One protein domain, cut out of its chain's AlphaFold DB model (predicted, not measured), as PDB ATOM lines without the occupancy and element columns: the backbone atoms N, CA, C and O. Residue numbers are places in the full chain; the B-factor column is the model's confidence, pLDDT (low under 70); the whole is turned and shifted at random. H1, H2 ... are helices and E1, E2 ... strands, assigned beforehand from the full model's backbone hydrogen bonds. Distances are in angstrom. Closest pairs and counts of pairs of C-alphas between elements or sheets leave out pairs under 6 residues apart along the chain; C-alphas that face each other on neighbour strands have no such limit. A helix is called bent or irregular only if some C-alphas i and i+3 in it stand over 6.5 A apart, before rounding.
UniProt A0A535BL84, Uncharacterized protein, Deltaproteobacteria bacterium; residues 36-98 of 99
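Overview. This is residues 36 to 98 of the 99 residues of an uncharacterized protein of Deltaproteobacteria bacterium (UniProt A0A535BL84). A two-stranded hairpin, E1 beside E2, makes one end of an elongated shape, and a single helix, H1, makes the other, with its last residues sticking out past the rest. Between the two strands the chain swings out in one wide loop, residues 45 to 66, which has no named element. The printed part has 63 residues with two named strands and then one named helix, E1 E2 H1 along the chain; the sheet's order is E1 - E2, antiparallel, and the class is mixed, helices and strands, with under half of the residues in named elements. It is only just compact, close to loose, with a radius of gyration of the C-alphas of 12.7 A, and the C-alphas span 43 by 23 by 22 A.

Arrangement. Start with the strand E1, residues 39 to 44, and set beside it the strand E2, residues 67 to 72. They are antiparallel neighbours and form a hairpin, with 152 degrees between their N-to-C directions. Look at Tyr 39 and Pro 72, whose C-alphas face each other at 5.0 A, and then at His 41 and Tyr 70, whose C-alphas face each other at 4.6 A. In the backbone, N 40 and O 71 are 2.7 A apart and N 69 and O 42 are 2.8 A apart, both within hydrogen-bond range. Go on to the helix H1, residues 80 to 96: it is apart from E1, and it is not bent. In H1 every O i to N i+4 pair is within hydrogen-bond range.

Along the chain. Find C-alpha 39 at (-20.302, -22.661, -37.162); from there E1 runs 15.9 A to C-alpha 44 at (-23.087, -22.072, -21.497). E2 begins at C-alpha 67 and runs 14.6 A to C-alpha 72. H1 begins at C-alpha 80 and runs 23.9 A to C-alpha 96 at (-23.873, -46.066, -14.341).

Size, cuts and confidence. The two C-alphas farthest apart are those of Ser 37 and Ser 98, at 44.1 A. Look at residues 91 to 98, of which 91 to 96 belong to H1: they stand free, and the body without them has 55 residues spanning 36 by 23 by 18 A. The printed part has no cut. The link from E1 to E2, with 22 residues, is long, and the link from E2 to H1, with 7 residues, is short. The mean pLDDT of the printed part is 87.4, and the model's confidence is low, under 70, at residue 36 and at residues 94 to 98.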
ATOM      1  N   THR A  36     -18.052 -21.227 -42.720       64.31
ATOM      2  CA  THR A  36     -17.892 -21.332 -41.266       64.31
ATOM      3  C   THR A  36     -18.537 -20.153 -40.548       64.31
ATOM      4  O   THR A  36     -18.485 -20.096 -39.327       64.31
ATOM      5  N   SER A  37     -19.140 -19.209 -41.278       71.00
ATOM      6  CA  SER A  37     -19.881 -18.081 -40.708       71.00
ATOM      7  C   SER A  37     -20.991 -18.526 -39.756       71.00
ATOM      8  O   SER A  37     -21.302 -17.792 -38.826       71.00
ATOM      9  N   ASN A  38     -21.538 -19.728 -39.956       84.88
ATOM     10  CA  ASN A  38     -22.613 -20.277 -39.133       84.88
ATOM     11  C   ASN A  38     -22.140 -21.364 -38.160       84.88
ATOM     12  O   ASN A  38     -22.978 -21.953 -37.490       84.88
ATOM     13  N   TYR A  39     -20.838 -21.661 -38.086       89.56
ATOM     14  CA  TYR A  39     -20.302 -22.661 -37.162       89.56
ATOM     15  C   TYR A  39     -19.542 -21.971 -36.028       89.56
ATOM     16  O   TYR A  39     -18.436 -21.467 -36.221       89.56
ATOM     17  N   CYS A  40     -20.137 -21.964 -34.843       92.06
ATOM     18  CA  CYS A  40     -19.620 -21.323 -33.650       92.06
ATOM     19  C   CYS A  40     -19.218 -22.341 -32.585       92.06
ATOM     20  O   CYS A  40     -19.792 -23.422 -32.462       92.06
ATOM     21  N   HIS A  41     -18.238 -21.937 -31.781       94.00
ATOM     22  CA  HIS A  41     -17.997 -22.501 -30.460       94.00
ATOM     23  C   HIS A  41     -18.713 -21.610 -29.446       94.00
ATOM     24  O   HIS A  41     -18.480 -20.401 -29.412       94.00
ATOM     25  N   MET A  42     -19.612 -22.198 -28.668       93.44
ATOM     26  CA  MET A  42     -20.373 -21.521 -27.626       93.44
ATOM     27  C   MET A  42     -20.193 -22.255 -26.310       93.44
ATOM     28  O   MET A  42     -20.021 -23.471 -26.282       93.44
ATOM     29  N   GLN A  43     -20.248 -21.502 -25.219       94.75
ATOM     30  CA  GLN A  43     -20.096 -22.034 -23.878       94.75
ATOM     31  C   GLN A  43     -21.236 -21.514 -23.013       94.75
ATOM     32  O   GLN A  43     -21.470 -20.304 -22.960       94.75
ATOM     33  N   PHE A  44     -21.953 -22.419 -22.353       94.94
ATOM     34  CA  PHE A  44     -23.087 -22.072 -21.497       94.94
ATOM     35  C   PHE A  44     -23.165 -22.980 -20.261       94.94
ATOM     36  O   PHE A  44     -22.667 -24.106 -20.297       94.94
ATOM     37  N   PRO A  45     -23.748 -22.521 -19.142       95.25
ATOM     38  CA  PRO A  45     -23.933 -23.361 -17.959       95.25
ATOM     39  C   PRO A  45     -24.918 -24.510 -18.224       95.25
ATOM     40  O   PRO A  45     -25.777 -24.387 -19.094       95.25
ATOM     41  N   PRO A  46     -24.867 -25.617 -17.467       94.19
ATOM     42  CA  PRO A  46     -25.882 -26.658 -17.575       94.19
ATOM     43  C   PRO A  46     -27.253 -26.152 -17.116       94.19
ATOM     44  O   PRO A  46     -27.368 -25.214 -16.326       94.19
ATOM     45  N   ILE A  47     -28.311 -26.818 -17.564       94.50
ATOM     46  CA  ILE A  47     -29.672 -26.558 -17.106       94.50
ATOM     47  C   ILE A  47     -29.800 -27.026 -15.655       94.50
ATOM     48  O   ILE A  47     -29.318 -28.094 -15.276       94.50
ATOM     49  N   ARG A  48     -30.487 -26.240 -14.823       93.00
ATOM     50  CA  ARG A  48     -30.808 -26.649 -13.458       93.00
ATOM     51  C   ARG A  48     -31.668 -27.907 -13.474       93.00
ATOM     52  O   ARG A  48     -32.738 -27.916 -14.090       93.00
ATOM     53  N   GLU A  49     -31.243 -28.926 -12.733       89.38
ATOM     54  CA  GLU A  49     -31.883 -30.244 -12.744       89.38
ATOM     55  C   GLU A  49     -33.375 -30.201 -12.389       89.38
ATOM     56  O   GLU A  49     -34.190 -30.881 -13.011       89.38
ATOM     57  N   ASP A  50     -33.754 -29.334 -11.448       90.12
ATOM     58  CA  ASP A  50     -35.139 -29.148 -11.013       90.12
ATOM     59  C   ASP A  50     -36.039 -28.505 -12.082       90.12
ATOM     60  O   ASP A  50     -37.263 -28.631 -12.020       90.12
ATOM     61  N   THR A  51     -35.438 -27.868 -13.093       92.94
ATOM     62  CA  THR A  51     -36.137 -27.201 -14.204       92.94
ATOM     63  C   THR A  51     -36.050 -27.953 -15.534       92.94
ATOM     64  O   THR A  51     -36.707 -27.561 -16.494       92.94
ATOM     65  N   LEU A  52     -35.318 -29.072 -15.611       88.31
ATOM     66  CA  LEU A  52     -35.180 -29.890 -16.835       88.31
ATOM     67  C   LEU A  52     -36.511 -30.417 -17.390       88.31
ATOM     68  O   LEU A  52     -36.595 -30.813 -18.549       88.31
ATOM     69  N   SER A  53     -37.539 -30.519 -16.550       86.38
ATOM     70  CA  SER A  53     -38.878 -30.971 -16.941       86.38
ATOM     71  C   SER A  53     -39.818 -29.827 -17.318       86.38
ATOM     72  O   SER A  53     -40.944 -30.089 -17.742       86.38
ATOM     73  N   TRP A  54     -39.389 -28.578 -17.138       88.75
ATOM     74  CA  TRP A  54     -40.222 -27.411 -17.375       88.75
ATOM     75  C   TRP A  54     -40.269 -27.080 -18.862       88.75
ATOM     76  O   TRP A  54     -39.361 -27.391 -19.626       88.75
ATOM     77  N   GLU A  55     -41.335 -26.391 -19.263       86.44
ATOM     78  CA  GLU A  55     -41.484 -25.892 -20.633       86.44
ATOM     79  C   GLU A  55     -40.399 -24.863 -20.995       86.44
ATOM     80  O   GLU A  55     -40.001 -24.759 -22.151       86.44
ATOM     81  N   ARG A  56     -39.901 -24.124 -19.995       87.25
ATOM     82  CA  ARG A  56     -38.760 -23.209 -20.101       87.25
ATOM     83  C   ARG A  56     -37.754 -23.503 -18.984       87.25
ATOM     84  O   ARG A  56     -37.930 -22.995 -17.874       87.25
ATOM     85  N   PRO A  57     -36.750 -24.349 -19.254       92.94
ATOM     86  CA  PRO A  57     -35.681 -24.642 -18.312       92.94
ATOM     87  C   PRO A  57     -34.814 -23.412 -18.042       92.94
ATOM     88  O   PRO A  57     -34.749 -22.486 -18.850       92.94
ATOM     89  N   VAL A  58     -34.142 -23.405 -16.893       94.81
ATOM     90  CA  VAL A  58     -33.294 -22.290 -16.460       94.81
ATOM     91  C   VAL A  58     -31.860 -22.777 -16.317       94.81
ATOM     92  O   VAL A  58     -31.619 -23.826 -15.724       94.81
ATOM     93  N   LEU A  59     -30.908 -22.004 -16.834       93.81
ATOM     94  CA  LEU A  59     -29.481 -22.298 -16.713       93.81
ATOM     95  C   LEU A  59     -29.004 -22.127 -15.266       93.81
ATOM     96  O   LEU A  59     -29.477 -21.269 -14.515       93.81
ATOM     97  N   ASN A  60     -28.075 -22.982 -14.858       94.38
ATOM     98  CA  ASN A  60     -27.469 -22.967 -13.538       94.38
ATOM     99  C   ASN A  60     -26.132 -22.220 -13.567       94.38
ATOM    100  O   ASN A  60     -25.067 -22.832 -13.588       94.38
ATOM    101  N   GLU A  61     -26.186 -20.891 -13.503       91.12
ATOM    102  CA  GLU A  61     -24.993 -20.024 -13.471       91.12
ATOM    103  C   GLU A  61     -24.033 -20.340 -12.307       91.12
ATOM    104  O   GLU A  61     -22.844 -20.033 -12.361       91.12
ATOM    105  N   ALA A  62     -24.536 -20.956 -11.232       90.38
ATOM    106  CA  ALA A  62     -23.761 -21.288 -10.041       90.38
ATOM    107  C   ALA A  62     -23.128 -22.691 -10.086       90.38
ATOM    108  O   ALA A  62     -22.427 -23.060  -9.145       90.38
ATOM    109  N   ALA A  63     -23.364 -23.480 -11.142       86.25
ATOM    110  CA  ALA A  63     -22.878 -24.857 -11.224       86.25
ATOM    111  C   ALA A  63     -21.342 -24.955 -11.300       86.25
ATOM    112  O   ALA A  63     -20.766 -25.982 -10.948       86.25
ATOM    113  N   GLY A  64     -20.670 -23.888 -11.750       85.69
ATOM    114  CA  GLY A  64     -19.210 -23.822 -11.875       85.69
ATOM    115  C   GLY A  64     -18.630 -24.664 -13.019       85.69
ATOM    116  O   GLY A  64     -17.455 -24.512 -13.343       85.69
ATOM    117  N   ASN A  65     -19.441 -25.512 -13.652       88.88
ATOM    118  CA  ASN A  65     -19.152 -26.191 -14.908       88.88
ATOM    119  C   ASN A  65     -19.913 -25.535 -16.074       88.88
ATOM    120  O   ASN A  65     -20.883 -24.799 -15.895       88.88
ATOM    121  N   SER A  66     -19.448 -25.814 -17.286       92.25
ATOM    122  CA  SER A  66     -19.993 -25.273 -18.527       92.25
ATOM    123  C   SER A  66     -19.991 -26.345 -19.604       92.25
ATOM    124  O   SER A  66     -19.109 -27.203 -19.618       92.25
ATOM    125  N   ILE A  67     -20.935 -26.253 -20.522       92.38
ATOM    126  CA  ILE A  67     -21.047 -27.103 -21.694       92.38
ATOM    127  C   ILE A  67     -20.401 -26.374 -22.865       92.38
ATOM    128  O   ILE A  67     -20.757 -25.236 -23.166       92.38
ATOM    129  N   ASP A  68     -19.443 -27.039 -23.502       94.44
ATOM    130  CA  ASP A  68     -18.822 -26.592 -24.741       94.44
ATOM    131  C   ASP A  68     -19.609 -27.136 -25.935       94.44
ATOM    132  O   ASP A  68     -19.618 -28.340 -26.205       94.44
ATOM    133  N   PHE A  69     -20.264 -26.239 -26.662       94.06
ATOM    134  CA  PHE A  69     -21.056 -26.551 -27.842       94.06
ATOM    135  C   PHE A  69     -20.344 -26.094 -29.112       94.06
ATOM    136  O   PHE A  69     -19.878 -24.959 -29.208       94.06
ATOM    137  N   TYR A  70     -20.308 -26.966 -30.118       92.75
ATOM    138  CA  TYR A  70     -19.770 -26.663 -31.439       92.75
ATOM    139  C   TYR A  70     -20.840 -26.936 -32.494       92.75
ATOM    140  O   TYR A  70     -21.220 -28.086 -32.712       92.75
ATOM    141  N   GLY A  71     -21.332 -25.890 -33.151       91.81
ATOM    142  CA  GLY A  71     -22.455 -26.022 -34.072       91.81
ATOM    143  C   GLY A  71     -23.001 -24.672 -34.531       91.81
ATOM    144  O   GLY A  71     -22.243 -23.708 -34.595       91.81
ATOM    145  N   PRO A  72     -24.296 -24.585 -34.872       92.94
ATOM    146  CA  PRO A  72     -24.927 -23.338 -35.284       92.94
ATOM    147  C   PRO A  72     -24.755 -22.207 -34.264       92.94
ATOM    148  O   PRO A  72     -24.923 -22.405 -33.063       92.94
ATOM    149  N   CYS A  73     -24.433 -21.007 -34.745       91.38
ATOM    150  CA  CYS A  73     -24.262 -19.817 -33.901       91.38
ATOM    151  C   CYS A  73     -25.556 -19.323 -33.230       91.38
ATOM    152  O   CYS A  73     -25.495 -18.496 -32.326       91.38
ATOM    153  N   ASP A  74     -26.715 -19.790 -33.687       92.44
ATOM    154  CA  ASP A  74     -28.050 -19.486 -33.165       92.44
ATOM    155  C   ASP A  74     -28.626 -20.621 -32.303       92.44
ATOM    156  O   ASP A  74     -29.821 -20.625 -32.006       92.44
ATOM    157  N   HIS A  75     -27.793 -21.586 -31.903       93.44
ATOM    158  CA  HIS A  75     -28.229 -22.686 -31.053       93.44
ATOM    159  C   HIS A  75     -28.716 -22.187 -29.683       93.44
ATOM    160  O   HIS A  75     -28.099 -21.334 -29.041       93.44
ATOM    161  N   ASP A  76     -29.852 -22.736 -29.251       94.69
ATOM    162  CA  ASP A  76     -30.535 -22.367 -28.015       94.69
ATOM    163  C   ASP A  76     -30.094 -23.290 -26.861       94.69
ATOM    164  O   ASP A  76     -30.471 -24.468 -26.854       94.69
ATOM    165  N   PRO A  77     -29.367 -22.778 -25.848       93.06
ATOM    166  CA  PRO A  77     -28.863 -23.580 -24.729       93.06
ATOM    167  C   PRO A  77     -29.969 -24.095 -23.792       93.06
ATOM    168  O   PRO A  77     -29.702 -24.904 -22.904       93.06
ATOM    169  N   VAL A  78     -31.214 -23.634 -23.960       94.06
ATOM    170  CA  VAL A  78     -32.400 -24.166 -23.264       94.06
ATOM    171  C   VAL A  78     -33.404 -24.809 -24.227       94.06
ATOM    172  O   VAL A  78     -34.538 -25.112 -23.845       94.06
ATOM    173  N   GLY A  79     -32.980 -25.061 -25.467       93.12
ATOM    174  CA  GLY A  79     -33.779 -25.707 -26.495       93.12
ATOM    175  C   GLY A  79     -34.081 -27.175 -26.179       93.12
ATOM    176  O   GLY A  79     -33.415 -27.837 -25.381       93.12
ATOM    177  N   GLN A  80     -35.095 -27.735 -26.846       92.00
ATOM    178  CA  GLN A  80     -35.527 -29.121 -26.598       92.00
ATOM    179  C   GLN A  80     -34.441 -30.170 -26.879       92.00
ATOM    180  O   GLN A  80     -34.468 -31.258 -26.299       92.00
ATOM    181  N   GLU A  81     -33.536 -29.884 -27.813       90.69
ATOM    182  CA  GLU A  81     -32.403 -30.753 -28.121       90.69
ATOM    183  C   GLU A  81     -31.429 -30.836 -26.946       90.69
ATOM    184  O   GLU A  81     -31.129 -31.944 -26.497       90.69
ATOM    185  N   GLU A  82     -31.066 -29.692 -26.371       92.56
ATOM    186  CA  GLU A  82     -30.141 -29.596 -25.245       92.56
ATOM    187  C   GLU A  82     -30.750 -30.182 -23.964       92.56
ATOM    188  O   GLU A  82     -30.123 -30.990 -23.276       92.56
ATOM    189  N   VAL A  83     -32.038 -29.922 -23.709       93.38
ATOM    190  CA  VAL A  83     -32.793 -30.559 -22.612       93.38
ATOM    191  C   VAL A  83     -32.749 -32.082 -22.712       93.38
ATOM    192  O   VAL A  83     -32.563 -32.781 -21.710       93.38
ATOM    193  N   ARG A  84     -32.933 -32.630 -23.920       91.88
ATOM    194  CA  ARG A  84     -32.911 -34.081 -24.137       91.88
ATOM    195  C   ARG A  84     -31.502 -34.642 -23.958       91.88
ATOM    196  O   ARG A  84     -31.369 -35.700 -23.343       91.88
ATOM    197  N   ALA A  85     -30.484 -33.944 -24.460       90.94
ATOM    198  CA  ALA A  85     -29.086 -34.331 -24.312       90.94
ATOM    199  C   ALA A  85     -28.692 -34.389 -22.830       90.94
ATOM    200  O   ALA A  85     -28.313 -35.458 -22.344       90.94
ATOM    201  N   GLN A  86     -28.901 -33.309 -22.075       90.88
ATOM    202  CA  GLN A  86     -28.566 -33.255 -20.649       90.88
ATOM    203  C   GLN A  86     -29.368 -34.262 -19.818       90.88
ATOM    204  O   GLN A  86     -28.802 -34.951 -18.969       90.88
ATOM    205  N   ARG A  87     -30.665 -34.453 -20.108       90.31
ATOM    206  CA  ARG A  87     -31.462 -35.508 -19.459       90.31
ATOM    207  C   ARG A  87     -30.879 -36.897 -19.720       90.31
ATOM    208  O   ARG A  87     -30.862 -37.720 -18.811       90.31
ATOM    209  N   SER A  88     -30.419 -37.174 -20.940       89.06
ATOM    210  CA  SER A  88     -29.821 -38.472 -21.268       89.06
ATOM    211  C   SER A  88     -28.502 -38.719 -20.530       89.06
ATOM    212  O   SER A  88     -28.247 -39.851 -20.122       89.06
ATOM    213  N   VAL A  89     -27.704 -37.668 -20.312       87.12
ATOM    214  CA  VAL A  89     -26.457 -37.725 -19.540       87.12
ATOM    215  C   VAL A  89     -26.753 -38.000 -18.070       87.12
ATOM    216  O   VAL A  89     -26.170 -38.917 -17.500       87.12
ATOM    217  N   ILE A  90     -27.710 -37.280 -17.476       84.81
ATOM    218  CA  ILE A  90     -28.127 -37.494 -16.082       84.81
ATOM    219  C   ILE A  90     -28.662 -38.913 -15.889       84.81
ATOM    220  O   ILE A  90     -28.265 -39.596 -14.951       84.81
ATOM    221  N   LEU A  91     -29.526 -39.389 -16.794       79.38
ATOM    222  CA  LEU A  91     -30.042 -40.756 -16.726       79.38
ATOM    223  C   LEU A  91     -28.910 -41.788 -16.809       79.38
ATOM    224  O   LEU A  91     -28.887 -42.707 -15.997       79.38
ATOM    225  N   HIS A  92     -27.960 -41.638 -17.736       79.19
ATOM    226  CA  HIS A  92     -26.810 -42.543 -17.804       79.19
ATOM    227  C   HIS A  92     -25.927 -42.481 -16.555       79.19
ATOM    228  O   HIS A  92     -25.465 -43.531 -16.125       79.19
ATOM    229  N   GLY A  93     -25.729 -41.306 -15.951       72.94
ATOM    230  CA  GLY A  93     -25.024 -41.185 -14.672       72.94
ATOM    231  C   GLY A  93     -25.735 -41.951 -13.553       72.94
ATOM    232  O   GLY A  93     -25.121 -42.752 -12.862       72.94
ATOM    233  N   ILE A  94     -27.060 -41.805 -13.450       62.12
ATOM    234  CA  ILE A  94     -27.876 -42.497 -12.437       62.12
ATOM    235  C   ILE A  94     -27.809 -44.025 -12.585       62.12
ATOM    236  O   ILE A  94     -27.772 -44.734 -11.582       62.12
ATOM    237  N   PHE A  95     -27.811 -44.554 -13.812       59.91
ATOM    238  CA  PHE A  95     -27.732 -46.003 -14.044       59.91
ATOM    239  C   PHE A  95     -26.294 -46.546 -14.059       59.91
ATOM    240  O   PHE A  95     -26.109 -47.744 -13.851       59.91
ATOM    241  N   GLY A  96     -25.291 -45.698 -14.297       56.94
ATOM    242  CA  GLY A  96     -23.873 -46.066 -14.341       56.94
ATOM    243  C   GLY A  96     -23.220 -46.234 -12.968       56.94
ATOM    244  O   GLY A  96     -22.278 -47.006 -12.859       56.94
ATOM    245  N   ASP A  97     -23.759 -45.593 -11.928       58.53
ATOM    246  CA  ASP A  97     -23.230 -45.645 -10.552       58.53
ATOM    247  C   ASP A  97     -23.803 -46.817  -9.715       58.53
ATOM    248  O   ASP A  97     -23.759 -46.805  -8.484       58.53
ATOM    249  N   SER A  98     -24.373 -47.833 -10.370       54.81
ATOM    250  CA  SER A  98     -24.946 -49.022  -9.717       54.81
ATOM    251  C   SER A  98     -23.887 -50.112  -9.486       54.81
ATOM    252  O   SER A  98     -24.004 -51.189 -10.071       54.81
TER     253      SER A  98